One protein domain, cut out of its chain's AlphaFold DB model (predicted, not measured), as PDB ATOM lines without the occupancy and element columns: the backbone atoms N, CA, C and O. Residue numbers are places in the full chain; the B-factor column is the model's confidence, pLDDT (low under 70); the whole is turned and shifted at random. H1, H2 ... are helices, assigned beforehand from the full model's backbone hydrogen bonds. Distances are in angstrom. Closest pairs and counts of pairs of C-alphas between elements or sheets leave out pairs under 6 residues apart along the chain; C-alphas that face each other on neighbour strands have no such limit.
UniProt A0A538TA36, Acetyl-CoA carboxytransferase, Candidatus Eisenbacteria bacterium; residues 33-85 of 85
ATOM      1  N   PRO A  33      -6.855  52.290  41.422       90.25
ATOM      2  CA  PRO A  33      -6.429  53.002  40.231       90.25
ATOM      3  C   PRO A  33      -5.090  52.450  39.736       90.25
ATOM      4  O   PRO A  33      -4.149  52.262  40.513       90.25
ATOM      5  N   GLU A  34      -4.998  52.242  38.428       89.31
ATOM      6  CA  GLU A  34      -3.737  51.947  37.759       89.31
ATOM      7  C   GLU A  34      -3.055  53.228  37.277       89.31
ATOM      8  O   GLU A  34      -3.663  54.291  37.137       89.31
ATOM      9  N   LEU A  35      -1.757  53.116  37.014       83.81
ATOM     10  CA  LEU A  35      -0.992  54.162  36.356       83.81
ATOM     11  C   LEU A  35      -1.478  54.411  34.933       83.81
ATOM     12  O   LEU A  35      -1.991  53.507  34.271       83.81
ATOM     13  N   LEU A  36      -1.242  55.626  34.432       82.62
ATOM     14  CA  LEU A  36      -1.484  55.940  33.029       82.62
ATOM     15  C   LEU A  36      -0.678  54.969  32.146       82.62
ATOM     16  O   LEU A  36       0.550  54.922  32.214       82.62
ATOM     17  N   GLY A  37      -1.384  54.176  31.337       82.75
ATOM     18  CA  GLY A  37      -0.794  53.132  30.496       82.75
ATOM     19  C   GLY A  37      -0.677  51.745  31.145       82.75
ATOM     20  O   GLY A  37      -0.151  50.847  30.499       82.75
ATOM     21  N   GLY A  38      -1.190  51.548  32.362       89.50
ATOM     22  CA  GLY A  38      -1.376  50.241  33.000       89.50
ATOM     23  C   GLY A  38      -0.314  49.860  34.035       89.50
ATOM     24  O   GLY A  38       0.809  50.369  34.037       89.50
ATOM     25  N   ALA A  39      -0.666  48.919  34.913       91.69
ATOM     26  CA  ALA A  39       0.174  48.477  36.033       91.69
ATOM     27  C   ALA A  39       1.537  47.884  35.621       91.69
ATOM     28  O   ALA A  39       2.505  47.974  36.373       91.69
ATOM     29  N   HIS A  40       1.637  47.315  34.418       92.81
ATOM     30  CA  HIS A  40       2.877  46.725  33.902       92.81
ATOM     31  C   HIS A  40       3.991  47.756  33.654       92.81
ATOM     32  O   HIS A  40       5.157  47.380  33.582       92.81
ATOM     33  N   ARG A  41       3.655  49.048  33.527       93.06
ATOM     34  CA  ARG A  41       4.636  50.112  33.254       93.06
ATOM     35  C   ARG A  41       5.468  50.504  34.470       93.06
ATOM     36  O   ARG A  41       6.597  50.950  34.307       93.06
ATOM     37  N   ASP A  42       4.910  50.357  35.665       93.94
ATOM     38  CA  ASP A  42       5.625  50.540  36.930       93.94
ATOM     39  C   ASP A  42       4.999  49.600  37.977       93.94
ATOM     40  O   ASP A  42       4.084  49.963  38.733       93.94
ATOM     41  N   PRO A  43       5.483  48.344  37.990       94.25
ATOM     42  CA  PRO A  43       4.999  47.316  38.900       94.25
ATOM     43  C   PRO A  43       5.255  47.651  40.372       94.25
ATOM     44  O   PRO A  43       4.492  47.221  41.235       94.25
ATOM     45  N   ALA A  44       6.301  48.427  40.677       94.94
ATOM     46  CA  ALA A  44       6.651  48.788  42.048       94.94
ATOM     47  C   ALA A  44       5.596  49.720  42.659       94.94
ATOM     48  O   ALA A  44       5.125  49.498  43.783       94.94
ATOM     49  N   ARG A  45       5.144  50.723  41.901       93.69
ATOM     50  CA  ARG A  45       4.042  51.585  42.332       93.69
ATOM     51  C   ARG A  45       2.715  50.831  42.380       93.69
ATOM     52  O   ARG A  45       1.970  51.013  43.341       93.69
ATOM     53  N   ALA A  46       2.435  49.951  41.417       94.75
ATOM     54  CA  ALA A  46       1.239  49.102  41.453       94.75
ATOM     55  C   ALA A  46       1.200  48.214  42.714       94.75
ATOM     56  O   ALA A  46       0.187  48.174  43.417       94.75
ATOM     57  N   ALA A  47       2.324  47.577  43.060       95.19
ATOM     58  CA  ALA A  47       2.468  46.787  44.280       95.19
ATOM     59  C   ALA A  47       2.278  47.634  45.546       95.19
ATOM     60  O   ALA A  47       1.641  47.189  46.499       95.19
ATOM     61  N   THR A  48       2.775  48.874  45.549       95.88
ATOM     62  CA  THR A  48       2.583  49.811  46.665       95.88
ATOM     63  C   THR A  48       1.104  50.152  46.868       95.88
ATOM     64  O   THR A  48       0.597  50.050  47.987       95.88
ATOM     65  N   THR A  49       0.385  50.484  45.790       95.50
ATOM     66  CA  THR A  49      -1.065  50.740  45.828       95.50
ATOM     67  C   THR A  49      -1.833  49.516  46.330       95.50
ATOM     68  O   THR A  49      -2.698  49.639  47.202       95.50
ATOM     69  N   LEU A  50      -1.486  48.324  45.831       96.25
ATOM     70  CA  LEU A  50      -2.089  47.065  46.264       96.25
ATOM     71  C   LEU A  50      -1.839  46.801  47.753       96.25
ATOM     72  O   LEU A  50      -2.783  46.518  48.487       96.25
ATOM     73  N   LYS A  51      -0.594  46.946  48.221       97.44
ATOM     74  CA  LYS A  51      -0.221  46.762  49.630       97.44
ATOM     75  C   LYS A  51      -1.049  47.664  50.543       97.44
ATOM     76  O   LYS A  51      -1.605  47.184  51.528       97.44
ATOM     77  N   ALA A  52      -1.171  48.948  50.203       97.12
ATOM     78  CA  ALA A  52      -1.962  49.896  50.981       97.12
ATOM     79  C   ALA A  52      -3.446  49.491  51.059       97.12
ATOM     80  O   ALA A  52      -4.075  49.628  52.109       97.12
ATOM     81  N   ALA A  53      -4.008  48.965  49.968       97.31
ATOM     82  CA  ALA A  53      -5.375  48.459  49.954       97.31
ATOM     83  C   ALA A  53      -5.543  47.200  50.813       97.31
ATOM     84  O   ALA A  53      -6.458  47.146  51.636       97.31
ATOM     85  N   VAL A  54      -4.651  46.216  50.672       97.50
ATOM     86  CA  VAL A  54      -4.697  44.966  51.447       97.50
ATOM     87  C   VAL A  54      -4.627  45.252  52.944       97.50
ATOM     88  O   VAL A  54      -5.475  44.755  53.680       97.50
ATOM     89  N   ILE A  55      -3.685  46.095  53.383       98.00
ATOM     90  CA  ILE A  55      -3.548  46.485  54.795       98.00
ATOM     91  C   ILE A  55      -4.845  47.135  55.290       98.00
ATOM     92  O   ILE A  55      -5.438  46.660  56.251       98.00
ATOM     93  N   ARG A  56      -5.367  48.134  54.565       96.88
ATOM     94  CA  ARG A  56      -6.623  48.814  54.921       96.88
ATOM     95  C   ARG A  56      -7.803  47.850  55.068       96.88
ATOM     96  O   ARG A  56      -8.631  48.020  55.962       96.88
ATOM     97  N   HIS A  57      -7.938  46.876  54.168       96.12
ATOM     98  CA  HIS A  57      -9.023  45.895  54.237       96.12
ATOM     99  C   HIS A  57      -8.816  44.876  55.357       96.12
ATOM    100  O   HIS A  57      -9.790  44.501  56.009       96.12
ATOM    101  N   LEU A  58      -7.573  44.462  55.604       96.19
ATOM    102  CA  LEU A  58      -7.239  43.556  56.690       96.19
ATOM    103  C   LEU A  58      -7.502  44.208  58.047       96.19
ATOM    104  O   LEU A  58      -8.202  43.615  58.859       96.19
ATOM    105  N   ASP A  59      -7.061  45.447  58.260       96.19
ATOM    106  CA  ASP A  59      -7.262  46.181  59.516       96.19
ATOM    107  C   ASP A  59      -8.749  46.301  59.876       96.19
ATOM    108  O   ASP A  59      -9.148  46.061  61.016       96.19
ATOM    109  N   ARG A  60      -9.605  46.566  58.878       93.56
ATOM    110  CA  ARG A  60     -11.069  46.590  59.055       93.56
ATOM    111  C   ARG A  60     -11.649  45.242  59.489       93.56
ATOM    112  O   ARG A  60     -12.695  45.221  60.130       93.56
ATOM    113  N   LEU A  61     -11.028  44.127  59.103       93.88
ATOM    114  CA  LEU A  61     -11.487  42.772  59.428       93.88
ATOM    115  C   LEU A  61     -10.871  42.236  60.724       93.88
ATOM    116  O   LEU A  61     -11.509  41.429  61.406       93.88
ATOM    117  N   SER A  62      -9.665  42.678  61.075       93.62
ATOM    118  CA  SER A  62      -8.938  42.248  62.272       93.62
ATOM    119  C   SER A  62      -9.707  42.558  63.558       93.62
ATOM    120  O   SER A  62      -9.708  41.740  64.471       93.62
ATOM    121  N   GLY A  63     -10.435  43.681  63.602       91.19
ATOM    122  CA  GLY A  63     -11.281  44.058  64.743       91.19
ATOM    123  C   GLY A  63     -12.632  43.332  64.833       91.19
ATOM    124  O   GLY A  63     -13.364  43.530  65.797       91.19
ATOM    125  N   VAL A  64     -12.994  42.506  63.847       95.12
ATOM    126  CA  VAL A  64     -14.292  41.808  63.800       95.12
ATOM    127  C   VAL A  64     -14.139  40.400  64.364       95.12
ATOM    128  O   VAL A  64     -13.257  39.658  63.927       95.12
ATOM    129  N   ARG A  65     -15.012  39.992  65.293       95.94
ATOM    130  CA  ARG A  65     -14.976  38.637  65.878       95.94
ATOM    131  C   ARG A  65     -15.162  37.565  64.799       95.94
ATOM    132  O   ARG A  65     -15.866  37.776  63.815       95.94
ATOM    133  N   SER A  66     -14.564  36.390  64.992       94.81
ATOM    134  CA  SER A  66     -14.586  35.302  64.001       94.81
ATOM    135  C   SER A  66     -15.996  34.913  63.545       94.81
ATOM    136  O   SER A  66     -16.231  34.828  62.342       94.81
ATOM    137  N   GLU A  67     -16.929  34.738  64.482       96.31
ATOM    138  CA  GLU A  67     -18.339  34.413  64.210       96.31
ATOM    139  C   GLU A  67     -18.998  35.474  63.323       96.31
ATOM    140  O   GLU A  67     -19.630  35.173  62.312       96.31
ATOM    141  N   GLU A  68     -18.771  36.743  63.654       96.62
ATOM    142  CA  GLU A  68     -19.327  37.867  62.915       96.62
ATOM    143  C   GLU A  68     -18.717  37.981  61.510       96.62
ATOM    144  O   GLU A  68     -19.422  38.304  60.554       96.62
ATOM    145  N   ARG A  69     -17.428  37.659  61.330       95.69
ATOM    146  CA  ARG A  69     -16.815  37.599  59.991       95.69
ATOM    147  C   ARG A  69     -17.471  36.540  59.107       95.69
ATOM    148  O   ARG A  69     -17.633  36.778  57.909       95.69
ATOM    149  N   VAL A  70     -17.825  35.388  59.675       96.25
ATOM    150  CA  VAL A  70     -18.518  34.312  58.950       96.25
ATOM    151  C   VAL A  70     -19.917  34.764  58.544       96.25
ATOM    152  O   VAL A  70     -20.264  34.661  57.367       96.25
ATOM    153  N   GLU A  71     -20.675  35.351  59.471       96.88
ATOM    154  CA  GLU A  71     -22.021  35.853  59.181       96.88
ATOM    155  C   GLU A  71     -21.997  36.958  58.116       96.88
ATOM    156  O   GLU A  71     -22.699  36.879  57.109       96.88
ATOM    157  N   ARG A  72     -21.105  37.950  58.251       95.12
ATOM    158  CA  ARG A  72     -20.930  39.016  57.250       95.12
ATOM    159  C   ARG A  72     -20.609  38.455  55.863       95.12
ATOM    160  O   ARG A  72     -21.106  38.976  54.865       95.12
ATOM    161  N   ARG A  73     -19.803  37.391  55.782       95.19
ATOM    162  CA  ARG A  73     -19.477  36.714  54.516       95.19
ATOM    163  C   ARG A  73     -20.711  36.050  53.905       95.19
ATOM    164  O   ARG A  73     -20.968  36.252  52.722       95.19
ATOM    165  N   LEU A  74     -21.479  35.301  54.696       95.81
ATOM    166  CA  LEU A  74     -22.734  34.680  54.256       95.81
ATOM    167  C   LEU A  74     -23.717  35.727  53.728       95.81
ATOM    168  O   LEU A  74     -24.234  35.588  52.619       95.81
ATOM    169  N   GLN A  75     -23.915  36.809  54.479       94.00
ATOM    170  CA  GLN A  75     -24.794  37.909  54.083       94.00
ATOM    171  C   GLN A  75     -24.319  38.606  52.808       94.00
ATOM    172  O   GLN A  75     -25.141  38.924  51.950       94.00
ATOM    173  N   LYS A  76     -23.004  38.813  52.647       93.19
ATOM    174  CA  LYS A  76     -22.432  39.385  51.424       93.19
ATOM    175  C   LYS A  76     -22.837  38.567  50.198       93.19
ATOM    176  O   LYS A  76     -23.357  39.144  49.253       93.19
ATOM    177  N   TYR A  77     -22.649  37.248  50.224       92.94
ATOM    178  CA  TYR A  77     -22.974  36.399  49.073       92.94
ATOM    179  C   TYR A  77     -24.479  36.243  48.843       92.94
ATOM    180  O   TYR A  77     -24.908  36.248  47.697       92.94
ATOM    181  N   ARG A  78     -25.295  36.173  49.902       91.50
ATOM    182  CA  ARG A  78     -26.765  36.092  49.773       91.50
ATOM    183  C   ARG A  78     -27.388  37.332  49.133       91.50
ATOM    184  O   ARG A  78     -28.411  37.220  48.474       91.50
ATOM    185  N   LYS A  79     -26.783  38.504  49.336       88.94
ATOM    186  CA  LYS A  79     -27.224  39.767  48.722       88.94
ATOM    187  C   LYS A  79     -26.789  39.913  47.262       88.94
ATOM    188  O   LYS A  79     -27.235  40.845  46.600       88.94
ATOM    189  N   MET A  80     -25.897  39.051  46.770       91.62
ATOM    190  CA  MET A  80     -25.489  39.078  45.370       91.62
ATOM    191  C   MET A  80     -26.528  38.359  44.510       91.62
ATOM    192  O   MET A  80     -26.875  37.210  44.767       91.62
ATOM    193  N   GLY A  81     -26.961  39.029  43.445       84.69
ATOM    194  CA  GLY A  81     -28.012  38.541  42.556       84.69
ATOM    195  C   GLY A  81     -29.337  39.258  42.801       84.69
ATOM    196  O   GLY A  81     -29.655  39.661  43.915       84.69
ATOM    197  N   VAL A  82     -30.097  39.453  41.726       78.81
ATOM    198  CA  VAL A  82     -31.439  40.037  41.773       78.81
ATOM    199  C   VAL A  82     -32.394  38.978  41.256       78.81
ATOM    200  O   VAL A  82     -32.271  38.546  40.112       78.81
ATOM    201  N   PHE A  83     -33.333  38.570  42.101       77.88
ATOM    202  CA  PHE A  83     -34.383  37.622  41.755       77.88
ATOM    203  C   PHE A  83     -35.727  38.338  41.895       77.88
ATOM    204  O   PHE A  83     -35.916  39.132  42.816       77.88
ATOM    205  N   ARG A  84     -36.635  38.102  40.949       62.88
ATOM    206  CA  ARG A  84     -38.059  38.398  41.125       62.88
ATOM    207  C   ARG A  84     -38.734  37.070  41.442       62.88
ATOM    208  O   ARG A  84     -38.487  36.112  40.711       62.88
ATOM    209  N   GLU A  85     -39.498  37.033  42.529       55.44
ATOM    210  CA  GLU A  85     -40.499  35.983  42.762       55.44
ATOM    211  C   GLU A  85     -41.633  36.081  41.738       55.44
ATOM    212  O   GLU A  85     -41.937  37.220  41.298       55.44
TER     213      GLU A  85
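This is residues 33 to 85 of the 85 residues of the protein "Acetyl-CoA carboxytransferase" of Candidatus Eisenbacteria bacterium (UniProt A0A538TA36). Two helices make an open V, its corner at residues 63 to 65, with the long H1 as one leg and the shorter H2 as the other. Before H1, residues 33 to 42 fold back over its first end with no named helix, residues 39 to 41 being a short helical run, and after H2 the tail of residues 79 to 85 sticks out. The printed part has 53 residues, with H1 then H2 and no named strand: all helix. It is flat and extended, with a radius of gyration of the C-alphas of 16.8 A and spans of 46 by 33 by 10 A.

Start at C-alpha 33, (-6.429, 53.002, 40.231). Find C-alpha 43 at (4.999, 47.316, 38.900); from there H1, residues 43 to 62, runs 27.7 A. H2, residues 66 to 78, runs 18.7 A to C-alpha 78 at (-26.765, 36.092, 49.773).

A tight link joins H1 to H2. They are close but not clearly touching; their closest C-alphas, those of Leu 61 and Arg 69, are 7.4 A apart. They run opposite ways at a steep tilt of 67 degrees, only just short of about perpendicular. In both, every O i to N i+4 pair is within hydrogen-bond range.

The C-alphas farthest apart, Ala 44 and Glu 85, are 48.9 A apart. The printed part has no cut; pLDDT is under 70 at residues 84 to 85.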